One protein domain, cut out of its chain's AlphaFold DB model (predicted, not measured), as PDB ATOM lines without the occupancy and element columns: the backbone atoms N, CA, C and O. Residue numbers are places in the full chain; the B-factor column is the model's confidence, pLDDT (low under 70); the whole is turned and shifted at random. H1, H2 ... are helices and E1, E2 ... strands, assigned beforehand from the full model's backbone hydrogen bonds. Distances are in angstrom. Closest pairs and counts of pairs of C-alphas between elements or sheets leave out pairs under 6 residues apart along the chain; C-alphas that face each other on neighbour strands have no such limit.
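This is residues 485 to 535 and 542 to 586 of the 621 residues of an uncharacterized protein of Diversispora epigaea (UniProt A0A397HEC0). A long, twisted ribbon of three antiparallel strands, E1, E2 and E3, has the helices gathered toward one end: H2 packs slantwise over E1 and E2, H1 packs on H2, and the short H3 lies near H2. The strands reach on past the helices to the turn of residues 555 to 559, and that turn and the start of H1 lie at opposite ends of the longest axis. The printed part has 96 residues with three named helices and then three named strands, in the order H1 H2 H3 E1 E2 E3; the sheet order is E1 - E2 - E3 and the class is mixed, helices and strands. The whole is only just loose, close to compact, with a radius of gyration of the C-alphas of 15.4 A, and elongated, spanning 52 by 27 by 24 A.

H1, residues 486 to 500, begins at C-alpha 486 (4.711, -25.783, 13.922) and is 20.7 A long. H2 is residues 510 to 520, 15.3 A, and H3 residues 526 to 530. After the cut, E1 covers residues 543 to 554, 31.0 A, from C-alpha 543 (16.994, -40.268, 34.857), and bends by 55 degrees at residue 548. E2 is residues 560 to 570, 31.6 A. E3, residues 575 to 585, 30.0 A, bends by 51 degrees at residue 578 and ends at C-alpha 585 (26.397, -62.618, 28.918).

The sheet is a meander, each strand the antiparallel neighbour of the one before. E1 and E2 form a hairpin at 162 degrees, with N 546 and O 567 within hydrogen-bond range at 2.8 A. E2 and E3 form a hairpin at 163 degrees, with N 564 and O 582 within range at 2.9 A. H2 is on the sheet, making two layers, helix on one face of a sheet, at a height of 10.0 A. It runs slantwise to the strands, at 54 degrees to E1 on the local plane; their closest C-alphas, of Leu 512 and Ile 546, are 7.7 A apart. H1 and H2 touch, their closest C-alphas, of Cys 496 and Ile 517, 6.4 A apart, at a steep tilt of 52 degrees, opposite ways. H3 is close to H2 but not clearly touching, with the closest C-alphas, of Ile 515 and Leu 529, 6.5 A apart. H1 and H3 are apart, and neither is on the sheet. In H1, H2 and H3 every O i to N i+4 pair is within hydrogen-bond range.

The two C-alphas farthest apart, of Ser 485 and Glu 557, are 52.2 A apart. Residues 536 to 541 are not printed, and C-alphas 535 and 542 are 15.3 A apart across this cut. Of the links that are printed whole, none is long. The mean pLDDT of the printed part is 78.0; residues 524 to 535, 556 and 586 are under 70.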
ATOM      1  N   SER A 485       9.064 -23.866  14.918       81.12
ATOM      2  CA  SER A 485       7.853 -23.553  14.144       81.12
ATOM      3  C   SER A 485       6.973 -24.795  13.988       81.12
ATOM      4  O   SER A 485       7.486 -25.894  13.793       81.12
ATOM      5  N   GLN A 486       5.643 -24.648  14.007       73.81
ATOM      6  CA  GLN A 486       4.711 -25.783  13.922       73.81
ATOM      7  C   GLN A 486       4.968 -26.677  12.688       73.81
ATOM      8  O   GLN A 486       4.763 -27.892  12.741       73.81
ATOM      9  N   LYS A 487       5.454 -26.092  11.583       73.94
ATOM     10  CA  LYS A 487       5.857 -26.823  10.371       73.94
ATOM     11  C   LYS A 487       7.133 -27.644  10.589       73.94
ATOM     12  O   LYS A 487       7.172 -28.812  10.202       73.94
ATOM     13  N   ASP A 488       8.134 -27.053  11.229       76.12
ATOM     14  CA  ASP A 488       9.412 -27.701  11.528       76.12
ATOM     15  C   ASP A 488       9.221 -28.798  12.578       76.12
ATOM     16  O   ASP A 488       9.742 -29.896  12.407       76.12
ATOM     17  N   ARG A 489       8.352 -28.566  13.575       77.31
ATOM     18  CA  ARG A 489       7.895 -29.586  14.528       77.31
ATOM     19  C   ARG A 489       7.301 -30.787  13.800       77.31
ATOM     20  O   ARG A 489       7.731 -31.905  14.044       77.31
ATOM     21  N   ARG A 490       6.369 -30.591  12.855       78.38
ATOM     22  CA  ARG A 490       5.798 -31.702  12.058       78.38
ATOM     23  C   ARG A 490       6.866 -32.475  11.277       78.38
ATOM     24  O   ARG A 490       6.828 -33.701  11.270       78.38
ATOM     25  N   LEU A 491       7.823 -31.785  10.652       78.81
ATOM     26  CA  LEU A 491       8.921 -32.436   9.928       78.81
ATOM     27  C   LEU A 491       9.842 -33.225  10.875       78.81
ATOM     28  O   LEU A 491      10.217 -34.356  10.573       78.81
ATOM     29  N   PHE A 492      10.143 -32.660  12.043       84.94
ATOM     30  CA  PHE A 492      10.882 -33.306  13.121       84.94
ATOM     31  C   PHE A 492      10.165 -34.568  13.628       84.94
ATOM     32  O   PHE A 492      10.767 -35.641  13.630       84.94
ATOM     33  N   TYR A 493       8.864 -34.486  13.940       82.25
ATOM     34  CA  TYR A 493       8.039 -35.643  14.308       82.25
ATOM     35  C   TYR A 493       8.101 -36.738  13.232       82.25
ATOM     36  O   TYR A 493       8.285 -37.904  13.575       82.25
ATOM     37  N   CYS A 494       7.997 -36.404  11.940       79.06
ATOM     38  CA  CYS A 494       8.124 -37.385  10.853       79.06
ATOM     39  C   CYS A 494       9.514 -38.046  10.805       79.06
ATOM     40  O   CYS A 494       9.608 -39.271  10.704       79.06
ATOM     41  N   ASN A 495      10.587 -37.260  10.923       80.69
ATOM     42  CA  ASN A 495      11.962 -37.760  10.866       80.69
ATOM     43  C   ASN A 495      12.295 -38.661  12.067       80.69
ATOM     44  O   ASN A 495      12.792 -39.773  11.886       80.69
ATOM     45  N   CYS A 496      11.967 -38.232  13.289       81.38
ATOM     46  CA  CYS A 496      12.156 -39.045  14.490       81.38
ATOM     47  C   CYS A 496      11.303 -40.318  14.449       81.38
ATOM     48  O   CYS A 496      11.789 -41.385  14.818       81.38
ATOM     49  N   ASN A 497      10.072 -40.251  13.927       80.06
ATOM     50  CA  ASN A 497       9.252 -41.441  13.711       80.06
ATOM     51  C   ASN A 497       9.931 -42.447  12.769       80.06
ATOM     52  O   ASN A 497       9.966 -43.629  13.112       80.06
ATOM     53  N   ALA A 498      10.490 -41.998  11.638       79.44
ATOM     54  CA  ALA A 498      11.165 -42.860  10.662       79.44
ATOM     55  C   ALA A 498      12.447 -43.516  11.215       79.44
ATOM     56  O   ALA A 498      12.718 -44.685  10.932       79.44
ATOM     57  N   VAL A 499      13.213 -42.794  12.040       78.06
ATOM     58  CA  VAL A 499      14.398 -43.337  12.727       78.06
ATOM     59  C   VAL A 499      13.989 -44.350  13.802       78.06
ATOM     60  O   VAL A 499      14.517 -45.460  13.839       78.06
ATOM     61  N   LEU A 500      13.009 -44.018  14.649       81.00
ATOM     62  CA  LEU A 500      12.579 -44.895  15.743       81.00
ATOM     63  C   LEU A 500      11.820 -46.144  15.266       81.00
ATOM     64  O   LEU A 500      11.822 -47.144  15.977       81.00
ATOM     65  N   SER A 501      11.237 -46.152  14.060       79.62
ATOM     66  CA  SER A 501      10.686 -47.382  13.459       79.62
ATOM     67  C   SER A 501      11.746 -48.424  13.076       79.62
ATOM     68  O   SER A 501      11.390 -49.562  12.810       79.62
ATOM     69  N   GLN A 502      13.039 -48.080  13.072       77.88
ATOM     70  CA  GLN A 502      14.132 -49.049  12.878       77.88
ATOM     71  C   GLN A 502      14.621 -49.659  14.210       77.88
ATOM     72  O   GLN A 502      15.520 -50.501  14.234       77.88
ATOM     73  N   ALA A 503      14.062 -49.220  15.342       79.00
ATOM     74  CA  ALA A 503      14.483 -49.613  16.678       79.00
ATOM     75  C   ALA A 503      13.519 -50.667  17.261       79.00
ATOM     76  O   ALA A 503      12.511 -50.335  17.880       79.00
ATOM     77  N   ASN A 504      13.858 -51.950  17.080       76.19
ATOM     78  CA  ASN A 504      13.030 -53.136  17.376       76.19
ATOM     79  C   ASN A 504      12.379 -53.226  18.777       76.19
ATOM     80  O   ASN A 504      11.535 -54.103  18.978       76.19
ATOM     81  N   GLN A 505      12.801 -52.437  19.772       76.94
ATOM     82  CA  GLN A 505      12.136 -52.379  21.086       76.94
ATOM     83  C   GLN A 505      11.255 -51.127  21.252       76.94
ATOM     84  O   GLN A 505      10.258 -51.196  21.965       76.94
ATOM     85  N   VAL A 506      11.545 -50.033  20.537       72.88
ATOM     86  CA  VAL A 506      10.686 -48.834  20.462       72.88
ATOM     87  C   VAL A 506       9.472 -49.078  19.568       72.88
ATOM     88  O   VAL A 506       8.372 -48.645  19.887       72.88
ATOM     89  N   GLU A 507       9.633 -49.835  18.481       74.75
ATOM     90  CA  GLU A 507       8.521 -50.249  17.610       74.75
ATOM     91  C   GLU A 507       7.424 -51.007  18.386       74.75
ATOM     92  O   GLU A 507       6.237 -50.846  18.119       74.75
ATOM     93  N   LYS A 508       7.817 -51.796  19.395       80.19
ATOM     94  CA  LYS A 508       6.906 -52.604  20.222       80.19
ATOM     95  C   LYS A 508       6.215 -51.825  21.341       80.19
ATOM     96  O   LYS A 508       5.348 -52.393  22.003       80.19
ATOM     97  N   ASN A 509       6.615 -50.579  21.592       82.00
ATOM     98  CA  ASN A 509       6.016 -49.733  22.617       82.00
ATOM     99  C   ASN A 509       5.831 -48.297  22.070       82.00
ATOM    100  O   ASN A 509       6.759 -47.481  22.133       82.00
ATOM    101  N   PRO A 510       4.639 -47.973  21.528       79.62
ATOM    102  CA  PRO A 510       4.373 -46.665  20.934       79.62
ATOM    103  C   PRO A 510       4.354 -45.522  21.964       79.62
ATOM    104  O   PRO A 510       4.622 -44.383  21.592       79.62
ATOM    105  N   GLU A 511       4.109 -45.810  23.244       82.00
ATOM    106  CA  GLU A 511       4.155 -44.826  24.336       82.00
ATOM    107  C   GLU A 511       5.597 -44.362  24.575       82.00
ATOM    108  O   GLU A 511       5.882 -43.166  24.515       82.00
ATOM    109  N   LEU A 512       6.546 -45.299  24.709       81.06
ATOM    110  CA  LEU A 512       7.980 -44.986  24.796       81.06
ATOM    111  C   LEU A 512       8.481 -44.236  23.556       81.06
ATOM    112  O   LEU A 512       9.311 -43.332  23.672       81.06
ATOM    113  N   ARG A 513       7.959 -44.571  22.369       84.44
ATOM    114  CA  ARG A 513       8.244 -43.834  21.131       84.44
ATOM    115  C   ARG A 513       7.782 -42.381  21.235       84.44
ATOM    116  O   ARG A 513       8.567 -41.487  20.933       84.44
ATOM    117  N   GLN A 514       6.554 -42.137  21.690       84.06
ATOM    118  CA  GLN A 514       6.020 -40.783  21.839       84.06
ATOM    119  C   GLN A 514       6.769 -39.983  22.914       84.06
ATOM    120  O   GLN A 514       7.086 -38.818  22.679       84.06
ATOM    121  N   ILE A 515       7.136 -40.615  24.036       84.56
ATOM    122  CA  ILE A 515       7.956 -40.018  25.102       84.56
ATOM    123  C   ILE A 515       9.313 -39.553  24.550       84.56
ATOM    124  O   ILE A 515       9.686 -38.400  24.760       84.56
ATOM    125  N   ILE A 516      10.022 -40.393  23.780       85.00
ATOM    126  CA  ILE A 516      11.294 -40.005  23.142       85.00
ATOM    127  C   ILE A 516      11.103 -38.817  22.193       85.00
ATOM    128  O   ILE A 516      11.915 -37.893  22.211       85.00
ATOM    129  N   ILE A 517      10.060 -38.818  21.356       87.00
ATOM    130  CA  ILE A 517       9.884 -37.752  20.358       87.00
ATOM    131  C   ILE A 517       9.450 -36.433  21.014       87.00
ATOM    132  O   ILE A 517       9.931 -35.378  20.607       87.00
ATOM    133  N   ASN A 518       8.600 -36.472  22.043       85.06
ATOM    134  CA  ASN A 518       8.229 -35.287  22.819       85.06
ATOM    135  C   ASN A 518       9.452 -34.694  23.533       85.06
ATOM    136  O   ASN A 518       9.729 -33.505  23.375       85.06
ATOM    137  N   PHE A 519      10.234 -35.538  24.213       86.44
ATOM    138  CA  PHE A 519      11.467 -35.139  24.889       86.44
ATOM    139  C   PHE A 519      12.480 -34.499  23.924       86.44
ATOM    140  O   PHE A 519      12.944 -33.384  24.153       86.44
ATOM    141  N   LEU A 520      12.783 -35.162  22.798       84.88
ATOM    142  CA  LEU A 520      13.706 -34.623  21.791       84.88
ATOM    143  C   LEU A 520      13.134 -33.391  21.055       84.88
ATOM    144  O   LEU A 520      13.894 -32.598  20.506       84.88
ATOM    145  N   GLY A 521      11.806 -33.229  21.035       84.12
ATOM    146  CA  GLY A 521      11.081 -32.096  20.447       84.12
ATOM    147  C   GLY A 521      10.936 -30.876  21.365       84.12
ATOM    148  O   GLY A 521      10.144 -29.973  21.055       84.12
ATOM    149  N   GLY A 522      11.659 -30.858  22.490       80.50
ATOM    150  CA  GLY A 522      11.677 -29.759  23.458       80.50
ATOM    151  C   GLY A 522      10.438 -29.678  24.353       80.50
ATOM    152  O   GLY A 522      10.147 -28.611  24.889       80.50
ATOM    153  N   VAL A 523       9.653 -30.757  24.470       77.88
ATOM    154  CA  VAL A 523       8.494 -30.823  25.373       77.88
ATOM    155  C   VAL A 523       8.948 -31.459  26.687       77.88
ATOM    156  O   VAL A 523       9.025 -32.682  26.805       77.88
ATOM    157  N   HIS A 524       9.284 -30.609  27.657       67.25
ATOM    158  CA  HIS A 524       9.842 -31.002  28.958       67.25
ATOM    159  C   HIS A 524       8.839 -30.886  30.123       67.25
ATOM    160  O   HIS A 524       9.226 -30.993  31.284       67.25
ATOM    161  N   GLU A 525       7.551 -30.660  29.849       67.38
ATOM    162  CA  GLU A 525       6.536 -30.574  30.904       67.38
ATOM    163  C   GLU A 525       6.314 -31.946  31.561       67.38
ATOM    164  O   GLU A 525       5.633 -32.821  31.022       67.38
ATOM    165  N   LEU A 526       6.892 -32.118  32.759       57.88
ATOM    166  CA  LEU A 526       6.886 -33.363  33.544       57.88
ATOM    167  C   LEU A 526       5.503 -34.022  33.640       57.88
ATOM    168  O   LEU A 526       5.399 -35.246  33.661       57.88
ATOM    169  N   LYS A 527       4.451 -33.204  33.728       57.59
ATOM    170  CA  LYS A 527       3.082 -33.647  33.992       57.59
ATOM    171  C   LYS A 527       2.497 -34.443  32.822       57.59
ATOM    172  O   LYS A 527       1.947 -35.515  33.034       57.59
ATOM    173  N   GLU A 528       2.697 -33.967  31.593       55.62
ATOM    174  CA  GLU A 528       2.179 -34.616  30.382       55.62
ATOM    175  C   GLU A 528       3.005 -35.863  30.002       55.62
ATOM    176  O   GLU A 528       2.483 -36.821  29.436       55.62
ATOM    177  N   LEU A 529       4.295 -35.894  30.367       55.81
ATOM    178  CA  LEU A 529       5.175 -37.045  30.130       55.81
ATOM    179  C   LEU A 529       4.966 -38.202  31.129       55.81
ATOM    180  O   LEU A 529       5.297 -39.343  30.807       55.81
ATOM    181  N   MET A 530       4.456 -37.925  32.337       55.69
ATOM    182  CA  MET A 530       4.238 -38.944  33.375       55.69
ATOM    183  C   MET A 530       2.884 -39.659  33.261       55.69
ATOM    184  O   MET A 530       2.845 -40.865  33.502       55.69
ATOM    185  N   ASP A 531       1.817 -38.986  32.815       56.03
ATOM    186  CA  ASP A 531       0.482 -39.602  32.661       56.03
ATOM    187  C   ASP A 531       0.443 -40.731  31.604       56.03
ATOM    188  O   ASP A 531      -0.410 -41.614  31.658       56.03
ATOM    189  N   VAL A 532       1.396 -40.751  30.663       54.34
ATOM    190  CA  VAL A 532       1.497 -41.769  29.599       54.34
ATOM    191  C   VAL A 532       2.176 -43.069  30.080       54.34
ATOM    192  O   VAL A 532       2.078 -44.097  29.419       54.34
ATOM    193  N   SER A 533       2.850 -43.069  31.237       46.66
ATOM    194  CA  SER A 533       3.617 -44.221  31.742       46.66
ATOM    195  C   SER A 533       2.930 -44.890  32.936       46.66
ATOM    196  O   SER A 533       3.327 -44.698  34.088       46.66
ATOM    197  N   SER A 534       1.920 -45.723  32.669       40.81
ATOM    198  CA  SER A 534       1.173 -46.447  33.709       40.81
ATOM    199  C   SER A 534       2.004 -47.532  34.429       40.81
ATOM    200  O   SER A 534       1.970 -48.715  34.098       40.81
ATOM    201  N   GLY A 535       2.721 -47.126  35.481       47.81
ATOM    202  CA  GLY A 535       3.280 -48.025  36.498       47.81
ATOM    203  C   GLY A 535       4.771 -47.839  36.803       47.81
ATOM    204  O   GLY A 535       5.603 -47.810  35.903       47.81
ATOM    205  N   ALA A 542      14.788 -38.904  38.190       72.62
ATOM    206  CA  ALA A 542      14.820 -37.963  37.064       72.62
ATOM    207  C   ALA A 542      15.407 -38.569  35.768       72.62
ATOM    208  O   ALA A 542      15.123 -38.107  34.660       72.62
ATOM    209  N   LEU A 543      16.235 -39.608  35.913       80.00
ATOM    210  CA  LEU A 543      16.994 -40.268  34.857       80.00
ATOM    211  C   LEU A 543      16.260 -41.522  34.346       80.00
ATOM    212  O   LEU A 543      16.185 -42.537  35.040       80.00
ATOM    213  N   ARG A 544      15.777 -41.510  33.097       81.19
ATOM    214  CA  ARG A 544      15.158 -42.685  32.461       81.19
ATOM    215  C   ARG A 544      16.073 -43.343  31.431       81.19
ATOM    216  O   ARG A 544      16.565 -42.710  30.498       81.19
ATOM    217  N   HIS A 545      16.226 -44.661  31.570       83.12
ATOM    218  CA  HIS A 545      16.909 -45.531  30.613       83.12
ATOM    219  C   HIS A 545      15.895 -46.235  29.703       83.12
ATOM    220  O   HIS A 545      15.132 -47.083  30.165       83.12
ATOM    221  N   ILE A 546      15.923 -45.946  28.404       84.31
ATOM    222  CA  ILE A 546      15.065 -46.587  27.402       84.31
ATOM    223  C   ILE A 546      15.912 -47.511  26.521       84.31
ATOM    224  O   ILE A 546      16.895 -47.092  25.907       84.31
ATOM    225  N   VAL A 547      15.539 -48.789  26.438       85.38
ATOM    226  CA  VAL A 547      16.185 -49.751  25.532       85.38
ATOM    227  C   VAL A 547      15.656 -49.511  24.118       85.38
ATOM    228  O   VAL A 547      14.517 -49.863  23.827       85.38
ATOM    229  N   LEU A 548      16.470 -48.939  23.226       83.25
ATOM    230  CA  LEU A 548      16.046 -48.698  21.840       83.25
ATOM    231  C   LEU A 548      16.060 -49.987  21.010       83.25
ATOM    232  O   LEU A 548      15.131 -50.299  20.264       83.25
ATOM    233  N   HIS A 549      17.150 -50.741  21.133       83.12
ATOM    234  CA  HIS A 549      17.401 -51.937  20.343       83.12
ATOM    235  C   HIS A 549      18.054 -53.010  21.210       83.12
ATOM    236  O   HIS A 549      18.858 -52.719  22.099       83.12
ATOM    237  N   GLU A 550      17.711 -54.262  20.937       86.19
ATOM    238  CA  GLU A 550      18.239 -55.418  21.643       86.19
ATOM    239  C   GLU A 550      18.455 -56.562  20.654       86.19
ATOM    240  O   GLU A 550      17.523 -56.973  19.963       86.19
ATOM    241  N   GLN A 551      19.686 -57.068  20.595       86.44
ATOM    242  CA  GLN A 551      20.101 -58.106  19.659       86.44
ATOM    243  C   GLN A 551      20.879 -59.196  20.394       86.44
ATOM    244  O   GLN A 551      21.831 -58.916  21.120       86.44
ATOM    245  N   THR A 552      20.509 -60.457  20.181       87.31
ATOM    246  CA  THR A 552      21.304 -61.596  20.652       87.31
ATOM    247  C   THR A 552      22.356 -61.935  19.600       87.31
ATOM    248  O   THR A 552      22.028 -62.432  18.525       87.31
ATOM    249  N   VAL A 553      23.622 -61.670  19.909       86.06
ATOM    250  CA  VAL A 553      24.780 -61.943  19.050       86.06
ATOM    251  C   VAL A 553      25.524 -63.159  19.607       86.06
ATOM    252  O   VAL A 553      25.735 -63.262  20.817       86.06
ATOM    253  N   ARG A 554      25.939 -64.103  18.757       82.81
ATOM    254  CA  ARG A 554      26.818 -65.197  19.203       82.81
ATOM    255  C   ARG A 554      28.246 -64.677  19.367       82.81
ATOM    256  O   ARG A 554      28.815 -64.113  18.439       82.81
ATOM    257  N   SER A 555      28.809 -64.882  20.553       82.19
ATOM    258  CA  SER A 555      30.234 -64.696  20.838       82.19
ATOM    259  C   SER A 555      31.087 -65.597  19.932       82.19
ATOM    260  O   SER A 555      30.625 -66.693  19.600       82.19
ATOM    261  N   PRO A 556      32.348 -65.240  19.617       67.50
ATOM    262  CA  PRO A 556      33.321 -66.199  19.075       67.50
ATOM    263  C   PRO A 556      33.482 -67.461  19.949       67.50
ATOM    264  O   PRO A 556      33.809 -68.522  19.434       67.50
ATOM    265  N   GLU A 557      33.166 -67.391  21.248       82.81
ATOM    266  CA  GLU A 557      33.099 -68.550  22.160       82.81
ATOM    267  C   GLU A 557      31.800 -69.388  22.026       82.81
ATOM    268  O   GLU A 557      31.457 -70.151  22.930       82.81
ATOM    269  N   GLY A 558      30.980 -69.174  20.991       82.56
ATOM    270  CA  GLY A 558      29.681 -69.838  20.777       82.56
ATOM    271  C   GLY A 558      28.543 -69.402  21.720       82.56
ATOM    272  O   GLY A 558      27.369 -69.613  21.417       82.56
ATOM    273  N   LYS A 559      28.863 -68.754  22.846       82.31
ATOM    274  CA  LYS A 559      27.904 -68.270  23.855       82.31
ATOM    275  C   LYS A 559      27.030 -67.136  23.308       82.31
ATOM    276  O   LYS A 559      27.542 -66.199  22.697       82.31
ATOM    277  N   ALA A 560      25.731 -67.168  23.590       82.94
ATOM    278  CA  ALA A 560      24.836 -66.050  23.301       82.94
ATOM    279  C   ALA A 560      25.161 -64.841  24.202       82.94
ATOM    280  O   ALA A 560      25.181 -64.946  25.430       82.94
ATOM    281  N   ILE A 561      25.410 -63.682  23.593       87.62
ATOM    282  CA  ILE A 561      25.572 -62.390  24.264       87.62
ATOM    283  C   ILE A 561      24.398 -61.509  23.850       87.62
ATOM    284  O   ILE A 561      24.131 -61.342  22.663       87.62
ATOM    285  N   LYS A 562      23.703 -60.925  24.824       87.94
ATOM    286  CA  LYS A 562      22.645 -59.949  24.566       87.94
ATOM    287  C   LYS A 562      23.285 -58.565  24.502       87.94
ATOM    288  O   LYS A 562      23.823 -58.076  25.497       87.94
ATOM    289  N   GLU A 563      23.281 -57.945  23.329       86.81
ATOM    290  CA  GLU A 563      23.680 -56.550  23.158       86.81
ATOM    291  C   GLU A 563      22.439 -55.661  23.258       86.81
ATOM    292  O   GLU A 563      21.485 -55.810  22.496       86.81
ATOM    293  N   THR A 564      22.452 -54.741  24.217       84.69
ATOM    294  CA  THR A 564      21.384 -53.762  24.456       84.69
ATOM    295  C   THR A 564      21.900 -52.360  24.173       84.69
ATOM    296  O   THR A 564      23.010 -52.007  24.577       84.69
ATOM    297  N   PHE A 565      21.100 -51.564  23.476       83.81
ATOM    298  CA  PHE A 565      21.381 -50.166  23.174       83.81
ATOM    299  C   PHE A 565      20.477 -49.289  24.040       83.81
ATOM    300  O   PHE A 565      19.262 -49.262  23.844       83.81
ATOM    301  N   LEU A 566      21.079 -48.616  25.020       84.50
ATOM    302  CA  LEU A 566      20.395 -47.818  26.036       84.50
ATOM    303  C   LEU A 566      20.482 -46.332  25.688       84.50
ATOM    304  O   LEU A 566      21.583 -45.793  25.570       84.50
ATOM    305  N   PHE A 567      19.328 -45.693  25.531       84.44
ATOM    306  CA  PHE A 567      19.176 -44.243  25.483       84.44
ATOM    307  C   PHE A 567      18.871 -43.737  26.891       84.44
ATOM    308  O   PHE A 567      18.084 -44.348  27.609       84.44
ATOM    309  N   GLU A 568      19.514 -42.651  27.298       86.44
ATOM    310  CA  GLU A 568      19.455 -42.136  28.663       86.44
ATOM    311  C   GLU A 568      19.057 -40.665  28.601       86.44
ATOM    312  O   GLU A 568      19.767 -39.857  28.001       86.44
ATOM    313  N   MET A 569      17.897 -40.343  29.170       87.44
ATOM    314  CA  MET A 569      17.338 -38.993  29.235       87.44
ATOM    315  C   MET A 569      17.155 -38.587  30.696       87.44
ATOM    316  O   MET A 569      16.675 -39.383  31.501       87.44
ATOM    317  N   ASN A 570      17.509 -37.353  31.030       86.06
ATOM    318  CA  ASN A 570      17.140 -36.717  32.281       86.06
ATOM    319  C   ASN A 570      15.948 -35.794  32.002       86.06
ATOM    320  O   ASN A 570      16.045 -34.841  31.229       86.06
ATOM    321  N   ILE A 571      14.797 -36.116  32.588       81.44
ATOM    322  CA  ILE A 571      13.537 -35.412  32.322       81.44
ATOM    323  C   ILE A 571      13.562 -34.004  32.940       81.44
ATOM    324  O   ILE A 571      12.966 -33.088  32.381       81.44
ATOM    325  N   ASN A 572      14.299 -33.809  34.040       78.81
ATOM    326  CA  ASN A 572      14.279 -32.562  34.810       78.81
ATOM    327  C   ASN A 572      15.075 -31.418  34.165       78.81
ATOM    328  O   ASN A 572      14.732 -30.258  34.375       78.81
ATOM    329  N   ASP A 573      16.142 -31.719  33.422       80.69
ATOM    330  CA  ASP A 573      17.009 -30.711  32.789       80.69
ATOM    331  C   ASP A 573      17.014 -30.776  31.253       80.69
ATOM    332  O   ASP A 573      17.769 -30.050  30.609       80.69
ATOM    333  N   GLY A 574      16.189 -31.646  30.658       80.62
ATOM    334  CA  GLY A 574      16.094 -31.825  29.207       80.62
ATOM    335  C   GLY A 574      17.349 -32.414  28.556       80.62
ATOM    336  O   GLY A 574      17.419 -32.502  27.326       80.62
ATOM    337  N   LYS A 575      18.347 -32.838  29.343       84.69
ATOM    338  CA  LYS A 575      19.600 -33.382  28.819       84.69
ATOM    339  C   LYS A 575      19.488 -34.867  28.538       84.69
ATOM    340  O   LYS A 575      18.782 -35.618  29.209       84.69
ATOM    341  N   TRP A 576      20.255 -35.324  27.562       84.69
ATOM    342  CA  TRP A 576      20.372 -36.742  27.253       84.69
ATOM    343  C   TRP A 576      21.833 -37.127  27.065       84.69
ATOM    344  O   TRP A 576      22.720 -36.287  26.888       84.69
ATOM    345  N   ARG A 577      22.089 -38.432  27.143       83.50
ATOM    346  CA  ARG A 577      23.419 -39.002  26.970       83.50
ATOM    347  C   ARG A 577      23.439 -40.015  25.836       83.50
ATOM    348  O   ARG A 577      22.498 -40.778  25.609       83.50
ATOM    349  N   LYS A 578      24.562 -40.013  25.121       71.56
ATOM    350  CA  LYS A 578      24.823 -40.856  23.957       71.56
ATOM    351  C   LYS A 578      24.579 -42.342  24.235       71.56
ATOM    352  O   LYS A 578      25.007 -42.887  25.250       71.56
ATOM    353  N   LEU A 579      23.963 -42.991  23.245       77.69
ATOM    354  CA  LEU A 579      23.575 -44.399  23.215       77.69
ATOM    355  C   LEU A 579      24.658 -45.344  23.774       77.69
ATOM    356  O   LEU A 579      25.685 -45.584  23.130       77.69
ATOM    357  N   LYS A 580      24.415 -45.934  24.951       77.25
ATOM    358  CA  LYS A 580      25.350 -46.867  25.593       77.25
ATOM    359  C   LYS A 580      25.051 -48.299  25.154       77.25
ATOM    360  O   LYS A 580      23.975 -48.832  25.422       77.25
ATOM    361  N   ARG A 581      26.022 -48.953  24.506       82.81
ATOM    362  CA  ARG A 581      25.945 -50.387  24.188       82.81
ATOM    363  C   ARG A 581      26.361 -51.204  25.414       82.81
ATOM    364  O   ARG A 581      27.539 -51.232  25.764       82.81
ATOM    365  N   ARG A 582      25.416 -51.891  26.058       83.50
ATOM    366  CA  ARG A 582      25.674 -52.807  27.181       83.50
ATOM    367  C   ARG A 582      25.582 -54.250  26.693       83.50
ATOM    368  O   ARG A 582      24.554 -54.670  26.166       83.50
ATOM    369  N   LYS A 583      26.660 -55.014  26.880       86.31
ATOM    370  CA  LYS A 583      26.691 -56.457  26.611       86.31
ATOM    371  C   LYS A 583      26.415 -57.210  27.906       86.31
ATOM    372  O   LYS A 583      27.160 -57.045  28.871       86.31
ATOM    373  N   THR A 584      25.384 -58.044  27.938       82.56
ATOM    374  CA  THR A 584      25.161 -59.002  29.027       82.56
ATOM    375  C   THR A 584      25.408 -60.413  28.504       82.56
ATOM    376  O   THR A 584      24.916 -60.802  27.443       82.56
ATOM    377  N   ARG A 585      26.228 -61.191  29.221       78.56
ATOM    378  CA  ARG A 585      26.397 -62.618  28.918       78.56
ATOM    379  C   ARG A 585      25.047 -63.293  29.146       78.56
ATOM    380  O   ARG A 585      24.476 -63.140  30.224       78.56
ATOM    381  N   GLY A 586      24.540 -64.020  28.153       60.59
ATOM    382  CA  GLY A 586      23.377 -64.868  28.362       60.59
ATOM    383  C   GLY A 586      23.719 -65.919  29.414       60.59
ATOM    384  O   GLY A 586      24.733 -66.611  29.290       60.59
TER     385      GLY A 586